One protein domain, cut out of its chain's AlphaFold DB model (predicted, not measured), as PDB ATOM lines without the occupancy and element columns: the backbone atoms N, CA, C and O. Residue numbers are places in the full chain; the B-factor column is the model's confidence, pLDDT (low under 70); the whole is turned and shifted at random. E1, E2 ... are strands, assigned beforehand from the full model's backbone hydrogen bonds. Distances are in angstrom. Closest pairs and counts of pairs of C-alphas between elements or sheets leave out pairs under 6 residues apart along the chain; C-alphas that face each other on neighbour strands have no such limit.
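What this domain is: This is residues 278 to 348 of the 525 residues of the protein "ZnMc domain-containing protein" of Proteobacteria bacterium (UniProt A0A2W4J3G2). This domain has little regular structure: two small strand hairpins, E1-E2 and E3-E4, come together where E2 meets E4, amid long loops. The 71 printed residues have no named helix and four strands, E1, E2, E3, E4 in chain order, in two antiparallel sheets; the class is all strand, with 15 residues in named elements. It is compact, radius of gyration of the C-alphas 10.5 A, and rounded, spanning 24 by 23 by 23 A.

How they stand to each other: Look first at the hairpin of E1, residues 296 to 299, and E2, residues 304 to 308: antiparallel at 147 degrees, with N 299 and O 305 2.8 A apart. Residues 282 to 283 pair antiparallel with 304 to 305 of E2. Next, E3, residues 321 to 323, and E4, residues 328 to 330, form an antiparallel hairpin at 125 degrees; N 323 and O 328 are 2.9 A apart. The closest C-alphas of E2 and E4, Lys 308 and Cys 329, are 5.2 A apart. E1 is apart from E3 and E4.

Where its parts are: Find C-alpha 296 at (50.430, 140.954, 19.114); E1 runs 9.4 A, E2 12.9 A, E3 6.1 A and E4 6.3 A, ending at C-alpha 330, (55.229, 132.790, 12.092).

The domain as a whole: The printed part has no cut; its farthest C-alphas, Pro 302 and Gln 314, are 28.1 A apart. The E2 to E3 link is long. Residue 348 alone is under pLDDT 70.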
ATOM      1  N   THR A 278      53.154 142.757  10.264       86.00
ATOM      2  CA  THR A 278      54.298 142.927  11.170       86.00
ATOM      3  C   THR A 278      54.938 141.608  11.588       86.00
ATOM      4  O   THR A 278      55.970 141.619  12.254       86.00
ATOM      5  N   ILE A 279      54.364 140.458  11.219       90.69
ATOM      6  CA  ILE A 279      54.899 139.152  11.614       90.69
ATOM      7  C   ILE A 279      56.341 139.015  11.133       90.69
ATOM      8  O   ILE A 279      56.687 139.375  10.011       90.69
ATOM      9  N   CYS A 280      57.191 138.526  12.031       93.25
ATOM     10  CA  CYS A 280      58.627 138.378  11.830       93.25
ATOM     11  C   CYS A 280      59.433 139.679  11.670       93.25
ATOM     12  O   CYS A 280      60.660 139.615  11.551       93.25
ATOM     13  N   GLN A 281      58.810 140.857  11.801       92.75
ATOM     14  CA  GLN A 281      59.553 142.105  11.972       92.75
ATOM     15  C   GLN A 281      60.316 142.097  13.301       92.75
ATOM     16  O   GLN A 281      59.863 141.547  14.306       92.75
ATOM     17  N   ARG A 282      61.506 142.707  13.312       93.50
ATOM     18  CA  ARG A 282      62.315 142.813  14.532       93.50
ATOM     19  C   ARG A 282      61.656 143.745  15.536       93.50
ATOM     20  O   ARG A 282      61.234 144.836  15.173       93.50
ATOM     21  N   CYS A 283      61.705 143.354  16.802       94.12
ATOM     22  CA  CYS A 283      61.159 144.140  17.899       94.12
ATOM     23  C   CYS A 283      62.031 144.073  19.151       94.12
ATOM     24  O   CYS A 283      62.810 143.137  19.368       94.12
ATOM     25  N   ASN A 284      61.863 145.059  20.023       95.44
ATOM     26  CA  ASN A 284      62.388 145.046  21.386       95.44
ATOM     27  C   ASN A 284      61.286 145.035  22.449       95.44
ATOM     28  O   ASN A 284      61.571 144.697  23.599       95.44
ATOM     29  N   ALA A 285      60.048 145.373  22.083       92.50
ATOM     30  CA  ALA A 285      58.894 145.391  22.973       92.50
ATOM     31  C   ALA A 285      57.583 145.160  22.207       92.50
ATOM     32  O   ALA A 285      57.507 145.399  21.006       92.50
ATOM     33  N   ASP A 286      56.537 144.729  22.917       90.12
ATOM     34  CA  ASP A 286      55.259 144.308  22.317       90.12
ATOM     35  C   ASP A 286      54.568 145.401  21.495       90.12
ATOM     36  O   ASP A 286      54.020 145.123  20.436       90.12
ATOM     37  N   HIS A 287      54.647 146.654  21.947       87.06
ATOM     38  CA  HIS A 287      54.032 147.795  21.264       87.06
ATOM     39  C   HIS A 287      54.632 148.091  19.878       87.06
ATOM     40  O   HIS A 287      54.045 148.857  19.121       87.06
ATOM     41  N   GLU A 288      55.793 147.515  19.550       90.12
ATOM     42  CA  GLU A 288      56.420 147.636  18.228       90.12
ATOM     43  C   GLU A 288      55.791 146.675  17.203       90.12
ATOM     44  O   GLU A 288      56.032 146.818  16.012       90.12
ATOM     45  N   CYS A 289      54.984 145.706  17.654       87.50
ATOM     46  CA  CYS A 289      54.461 144.627  16.818       87.50
ATOM     47  C   CYS A 289      53.020 144.811  16.347       87.50
ATOM     48  O   CYS A 289      52.587 144.091  15.454       87.50
ATOM     49  N   GLY A 290      52.271 145.731  16.947       81.38
ATOM     50  CA  GLY A 290      50.845 145.914  16.691       81.38
ATOM     51  C   GLY A 290      50.071 146.112  17.987       81.38
ATOM     52  O   GLY A 290      50.665 146.325  19.045       81.38
ATOM     53  N   ASP A 291      48.742 146.052  17.902       78.62
ATOM     54  CA  ASP A 291      47.868 146.213  19.064       78.62
ATOM     55  C   ASP A 291      47.972 144.995  20.006       78.62
ATOM     56  O   ASP A 291      47.541 143.893  19.639       78.62
ATOM     57  N   PRO A 292      48.486 145.156  21.242       77.69
ATOM     58  CA  PRO A 292      48.574 144.056  22.198       77.69
ATOM     59  C   PRO A 292      47.209 143.457  22.561       77.69
ATOM     60  O   PRO A 292      47.137 142.276  22.907       77.69
ATOM     61  N   ALA A 293      46.120 144.231  22.460       77.12
ATOM     62  CA  ALA A 293      44.764 143.737  22.702       77.12
ATOM     63  C   ALA A 293      44.337 142.673  21.677       77.12
ATOM     64  O   ALA A 293      43.504 141.822  21.984       77.12
ATOM     65  N   ARG A 294      44.956 142.673  20.490       75.69
ATOM     66  CA  ARG A 294      44.708 141.722  19.398       75.69
ATOM     67  C   ARG A 294      45.703 140.555  19.373       75.69
ATOM     68  O   ARG A 294      45.780 139.808  18.403       75.69
ATOM     69  N   GLY A 295      46.463 140.373  20.457       84.50
ATOM     70  CA  GLY A 295      47.360 139.230  20.648       84.50
ATOM     71  C   GLY A 295      48.757 139.398  20.048       84.50
ATOM     72  O   GLY A 295      49.531 138.431  20.053       84.50
ATOM     73  N   TYR A 296      49.088 140.599  19.566       88.38
ATOM     74  CA  TYR A 296      50.430 140.954  19.114       88.38
ATOM     75  C   TYR A 296      51.405 141.060  20.276       88.38
ATOM     76  O   TYR A 296      51.107 141.650  21.316       88.38
ATOM     77  N   ARG A 297      52.599 140.497  20.090       93.06
ATOM     78  CA  ARG A 297      53.689 140.604  21.061       93.06
ATOM     79  C   ARG A 297      55.050 140.413  20.416       93.06
ATOM     80  O   ARG A 297      55.176 139.788  19.362       93.06
ATOM     81  N   CYS A 298      56.076 140.876  21.111       94.69
ATOM     82  CA  CYS A 298      57.453 140.607  20.763       94.69
ATOM     83  C   CYS A 298      57.870 139.253  21.349       94.69
ATOM     84  O   CYS A 298      57.881 139.053  22.566       94.69
ATOM     85  N   HIS A 299      58.215 138.298  20.490       93.62
ATOM     86  CA  HIS A 299      58.735 137.000  20.898       93.62
ATOM     87  C   HIS A 299      60.256 137.058  21.081       93.62
ATOM     88  O   HIS A 299      60.990 137.353  20.141       93.62
ATOM     89  N   GLY A 300      60.733 136.733  22.284       89.06
ATOM     90  CA  GLY A 300      62.161 136.737  22.624       89.06
ATOM     91  C   GLY A 300      62.827 138.122  22.742       89.06
ATOM     92  O   GLY A 300      63.941 138.268  22.243       89.06
ATOM     93  N   PRO A 301      62.212 139.142  23.377       85.38
ATOM     94  CA  PRO A 301      62.839 140.453  23.551       85.38
ATOM     95  C   PRO A 301      64.039 140.404  24.523       85.38
ATOM     96  O   PRO A 301      64.013 139.629  25.487       85.38
ATOM     97  N   PRO A 302      65.062 141.271  24.354       85.62
ATOM     98  CA  PRO A 302      65.262 142.240  23.265       85.62
ATOM     99  C   PRO A 302      65.854 141.601  21.992       85.62
ATOM    100  O   PRO A 302      66.532 140.579  22.073       85.62
ATOM    101  N   ASN A 303      65.697 142.254  20.832       88.88
ATOM    102  CA  ASN A 303      65.989 141.705  19.493       88.88
ATOM    103  C   ASN A 303      65.137 140.478  19.128       88.88
ATOM    104  O   ASN A 303      65.625 139.534  18.503       88.88
ATOM    105  N   GLY A 304      63.876 140.507  19.547       93.88
ATOM    106  CA  GLY A 304      62.893 139.491  19.222       93.88
ATOM    107  C   GLY A 304      62.294 139.678  17.831       93.88
ATOM    108  O   GLY A 304      62.734 140.518  17.038       93.88
ATOM    109  N   VAL A 305      61.254 138.897  17.567       94.62
ATOM    110  CA  VAL A 305      60.421 138.999  16.366       94.62
ATOM    111  C   VAL A 305      58.957 139.139  16.742       94.62
ATOM    112  O   VAL A 305      58.497 138.557  17.725       94.62
ATOM    113  N   CYS A 306      58.219 139.915  15.966       94.12
ATOM    114  CA  CYS A 306      56.797 140.107  16.170       94.12
ATOM    115  C   CYS A 306      56.008 138.852  15.807       94.12
ATOM    116  O   CYS A 306      56.202 138.266  14.741       94.12
ATOM    117  N   VAL A 307      55.115 138.451  16.709       94.06
ATOM    118  CA  VAL A 307      54.210 137.309  16.541       94.06
ATOM    119  C   VAL A 307      52.805 137.677  17.016       94.06
ATOM    120  O   VAL A 307      52.635 138.577  17.842       94.06
ATOM    121  N   LYS A 308      51.804 136.927  16.556       91.56
ATOM    122  CA  LYS A 308      50.407 137.002  17.013       91.56
ATOM    123  C   LYS A 308      49.973 135.630  17.519       91.56
ATOM    124  O   LYS A 308      50.439 134.630  16.992       91.56
ATOM    125  N   GLY A 309      49.145 135.550  18.559       89.25
ATOM    126  CA  GLY A 309      48.534 134.271  18.956       89.25
ATOM    127  C   GLY A 309      47.565 133.745  17.890       89.25
ATOM    128  O   GLY A 309      46.883 134.544  17.257       89.25
ATOM    129  N   CYS A 310      47.500 132.428  17.701       87.38
ATOM    130  CA  CYS A 310      46.604 131.796  16.727       87.38
ATOM    131  C   CYS A 310      46.170 130.394  17.164       87.38
ATOM    132  O   CYS A 310      46.887 129.722  17.914       87.38
ATOM    133  N   GLU A 311      45.025 129.952  16.651       84.62
ATOM    134  CA  GLU A 311      44.557 128.563  16.704       84.62
ATOM    135  C   GLU A 311      44.628 127.901  15.320       84.62
ATOM    136  O   GLU A 311      44.927 126.711  15.208       84.62
ATOM    137  N   THR A 312      44.392 128.678  14.263       81.31
ATOM    138  CA  THR A 312      44.428 128.245  12.864       81.31
ATOM    139  C   THR A 312      45.169 129.259  11.997       81.31
ATOM    140  O   THR A 312      45.325 130.419  12.375       81.31
ATOM    141  N   ASP A 313      45.586 128.855  10.794       80.31
ATOM    142  CA  ASP A 313      46.240 129.754   9.824       80.31
ATOM    143  C   ASP A 313      45.387 130.983   9.481       80.31
ATOM    144  O   ASP A 313      45.902 132.023   9.095       80.31
ATOM    145  N   GLN A 314      44.070 130.891   9.662       73.81
ATOM    146  CA  GLN A 314      43.143 131.981   9.371       73.81
ATOM    147  C   GLN A 314      43.215 133.124  10.386       73.81
ATOM    148  O   GLN A 314      42.722 134.215  10.104       73.81
ATOM    149  N   ASP A 315      43.810 132.884  11.554       75.94
ATOM    150  CA  ASP A 315      44.034 133.918  12.565       75.94
ATOM    151  C   ASP A 315      45.278 134.761  12.241       75.94
ATOM    152  O   ASP A 315      45.483 135.838  12.823       75.94
ATOM    153  N   CYS A 316      46.111 134.262  11.322       83.06
ATOM    154  CA  CYS A 316      47.406 134.822  11.003       83.06
ATOM    155  C   CYS A 316      47.343 135.873   9.891       83.06
ATOM    156  O   CYS A 316      46.651 135.696   8.889       83.06
ATOM    157  N   PRO A 317      48.030 137.016  10.078       77.81
ATOM    158  CA  PRO A 317      48.015 138.104   9.113       77.81
ATOM    159  C   PRO A 317      48.921 137.807   7.911       77.81
ATOM    160  O   PRO A 317      49.951 137.143   8.035       77.81
ATOM    161  N   GLY A 318      48.571 138.370   6.755       78.62
ATOM    162  CA  GLY A 318      49.363 138.210   5.533       78.62
ATOM    163  C   GLY A 318      49.435 136.755   5.069       78.62
ATOM    164  O   GLY A 318      48.431 136.047   5.080       78.62
ATOM    165  N   ASP A 319      50.620 136.336   4.645       83.00
ATOM    166  CA  ASP A 319      50.949 134.965   4.247       83.00
ATOM    167  C   ASP A 319      51.572 134.129   5.385       83.00
ATOM    168  O   ASP A 319      52.108 133.044   5.146       83.00
ATOM    169  N   SER A 320      51.510 134.622   6.628       89.00
ATOM    170  CA  SER A 320      52.015 133.889   7.790       89.00
ATOM    171  C   SER A 320      51.101 132.722   8.164       89.00
ATOM    172  O   SER A 320      49.904 132.725   7.879       89.00
ATOM    173  N   VAL A 321      51.666 131.705   8.816       91.56
ATOM    174  CA  VAL A 321      50.943 130.479   9.195       91.56
ATOM    175  C   VAL A 321      50.935 130.289  10.699       91.56
ATOM    176  O   VAL A 321      51.831 130.765  11.409       91.56
ATOM    177  N   CYS A 322      49.943 129.558  11.195       93.12
ATOM    178  CA  CYS A 322      49.846 129.245  12.603       93.12
ATOM    179  C   CYS A 322      50.759 128.071  12.960       93.12
ATOM    180  O   CYS A 322      50.485 126.906  12.665       93.12
ATOM    181  N   LEU A 323      51.852 128.370  13.660       93.94
ATOM    182  CA  LEU A 323      52.785 127.365  14.153       93.94
ATOM    183  C   LEU A 323      52.175 126.682  15.378       93.94
ATOM    184  O   LEU A 323      52.316 127.163  16.505       93.94
ATOM    185  N   SER A 324      51.491 125.557  15.163       84.50
ATOM    186  CA  SER A 324      50.669 124.895  16.187       84.50
ATOM    187  C   SER A 324      51.435 124.558  17.473       84.50
ATOM    188  O   SER A 324      50.887 124.707  18.561       84.50
ATOM    189  N   ASP A 325      52.715 124.187  17.362       84.50
ATOM    190  CA  ASP A 325      53.590 123.877  18.506       84.50
ATOM    191  C   ASP A 325      53.830 125.086  19.432       84.50
ATOM    192  O   ASP A 325      54.162 124.928  20.607       84.50
ATOM    193  N   TRP A 326      53.663 126.300  18.905       84.31
ATOM    194  CA  TRP A 326      53.926 127.563  19.593       84.31
ATOM    195  C   TRP A 326      52.644 128.378  19.817       84.31
ATOM    196  O   TRP A 326      52.667 129.343  20.583       84.31
ATOM    197  N   SER A 327      51.551 128.001  19.142       92.19
ATOM    198  CA  SER A 327      50.289 128.748  19.053       92.19
ATOM    199  C   SER A 327      50.516 130.216  18.681       92.19
ATOM    200  O   SER A 327      49.943 131.132  19.281       92.19
ATOM    201  N   VAL A 328      51.427 130.445  17.728       93.62
ATOM    202  CA  VAL A 328      51.715 131.775  17.191       93.62
ATOM    203  C   VAL A 328      51.872 131.777  15.685       93.62
ATOM    204  O   VAL A 328      52.350 130.811  15.098       93.62
ATOM    205  N   CYS A 329      51.533 132.911  15.088       93.50
ATOM    206  CA  CYS A 329      51.810 133.210  13.699       93.50
ATOM    207  C   CYS A 329      53.305 133.413  13.490       93.50
ATOM    208  O   CYS A 329      53.948 134.178  14.220       93.50
ATOM    209  N   GLY A 330      53.833 132.729  12.486       93.12
ATOM    210  CA  GLY A 330      55.229 132.790  12.092       93.12
ATOM    211  C   GLY A 330      55.397 132.484  10.610       93.12
ATOM    212  O   GLY A 330      54.423 132.326   9.872       93.12
ATOM    213  N   SER A 331      56.647 132.415  10.171       94.56
ATOM    214  CA  SER A 331      56.963 132.123   8.774       94.56
ATOM    215  C   SER A 331      56.549 130.690   8.402       94.56
ATOM    216  O   SER A 331      56.793 129.789   9.210       94.56
ATOM    217  N   PRO A 332      56.047 130.434   7.180       91.69
ATOM    218  CA  PRO A 332      55.757 129.081   6.686       91.69
ATOM    219  C   PRO A 332      56.919 128.094   6.846       91.69
ATOM    220  O   PRO A 332      56.717 126.945   7.233       91.69
ATOM    221  N   ASP A 333      58.144 128.574   6.634       90.88
ATOM    222  CA  ASP A 333      59.379 127.790   6.726       90.88
ATOM    223  C   ASP A 333      60.076 127.923   8.097       90.88
ATOM    224  O   ASP A 333      61.300 127.823   8.208       90.88
ATOM    225  N   ALA A 334      59.311 128.174   9.168       90.69
ATOM    226  CA  ALA A 334      59.864 128.336  10.510       90.69
ATOM    227  C   ALA A 334      60.635 127.094  10.985       90.69
ATOM    228  O   ALA A 334      60.257 125.942  10.759       90.69
ATOM    229  N   SER A 335      61.714 127.330  11.733       87.19
ATOM    230  CA  SER A 335      62.465 126.247  12.366       87.19
ATOM    231  C   SER A 335      61.801 125.810  13.681       87.19
ATOM    232  O   SER A 335      61.201 126.636  14.370       87.19
ATOM    233  N   PRO A 336      62.020 124.569  14.154       84.88
ATOM    234  CA  PRO A 336      61.520 124.130  15.461       84.88
ATOM    235  C   PRO A 336      62.065 124.912  16.666       84.88
ATOM    236  O   PRO A 336      61.612 124.687  17.782       84.88
ATOM    237  N   ALA A 337      63.079 125.765  16.477       87.06
ATOM    238  CA  ALA A 337      63.720 126.541  17.536       87.06
ATOM    239  C   ALA A 337      63.377 128.038  17.488       87.06
ATOM    240  O   ALA A 337      63.690 128.754  18.440       87.06
ATOM    241  N   TRP A 338      62.794 128.524  16.389       91.50
ATOM    242  CA  TRP A 338      62.533 129.945  16.185       91.50
ATOM    243  C   TRP A 338      61.403 130.155  15.164       91.50
ATOM    244  O   TRP A 338      61.494 129.586  14.071       91.50
ATOM    245  N   PRO A 339      60.384 130.985  15.473       92.88
ATOM    246  CA  PRO A 339      59.140 131.070  14.700       92.88
ATOM    247  C   PRO A 339      59.258 131.826  13.366       92.88
ATOM    248  O   PRO A 339      58.283 131.912  12.629       92.88
ATOM    249  N   CYS A 340      60.422 132.400  13.056       93.94
ATOM    250  CA  CYS A 340      60.599 133.291  11.912       93.94
ATOM    251  C   CYS A 340      61.890 132.997  11.152       93.94
ATOM    252  O   CYS A 340      62.983 133.245  11.665       93.94
ATOM    253  N   ASP A 341      61.780 132.508   9.922       93.00
ATOM    254  CA  ASP A 341      62.926 132.413   9.028       93.00
ATOM    255  C   ASP A 341      63.511 133.820   8.755       93.00
ATOM    256  O   ASP A 341      62.754 134.753   8.487       93.00
ATOM    257  N   PRO A 342      64.841 134.024   8.821       86.12
ATOM    258  CA  PRO A 342      65.452 135.339   8.609       86.12
ATOM    259  C   PRO A 342      65.252 135.946   7.214       86.12
ATOM    260  O   PRO A 342      65.527 137.134   7.045       86.12
ATOM    261  N   SER A 343      64.872 135.140   6.220       86.81
ATOM    262  CA  SER A 343      64.576 135.576   4.850       86.81
ATOM    263  C   SER A 343      63.087 135.770   4.581       86.81
ATOM    264  O   SER A 343      62.730 136.277   3.520       86.81
ATOM    265  N   TYR A 344      62.232 135.394   5.533       90.19
ATOM    266  CA  TYR A 344      60.803 135.616   5.438       90.19
ATOM    267  C   TYR A 344      60.485 137.082   5.738       90.19
ATOM    268  O   TYR A 344      60.690 137.575   6.850       90.19
ATOM    269  N   GLU A 345      59.963 137.769   4.732       85.06
ATOM    270  CA  GLU A 345      59.273 139.040   4.893       85.06
ATOM    271  C   GLU A 345      57.786 138.740   4.771       85.06
ATOM    272  O   GLU A 345      57.369 138.152   3.778       85.06
ATOM    273  N   CYS A 346      56.994 139.100   5.786       83.69
ATOM    274  CA  CYS A 346      55.563 138.850   5.721       83.69
ATOM    275  C   CYS A 346      54.958 139.679   4.590       83.69
ATOM    276  O   CYS A 346      54.897 140.914   4.666       83.69
ATOM    277  N   GLU A 347      54.513 138.998   3.542       74.69
ATOM    278  CA  GLU A 347      53.863 139.662   2.436       74.69
ATOM    279  C   GLU A 347      52.406 139.899   2.805       74.69
ATOM    280  O   GLU A 347      51.612 139.003   3.110       74.69
ATOM    281  N   PHE A 348      52.038 141.174   2.782       66.31
ATOM    282  CA  PHE A 348      50.644 141.536   2.847       66.31
ATOM    283  C   PHE A 348      49.955 141.112   1.545       66.31
ATOM    284  O   PHE A 348      50.430 141.406   0.446       66.31
TER     285      PHE A 348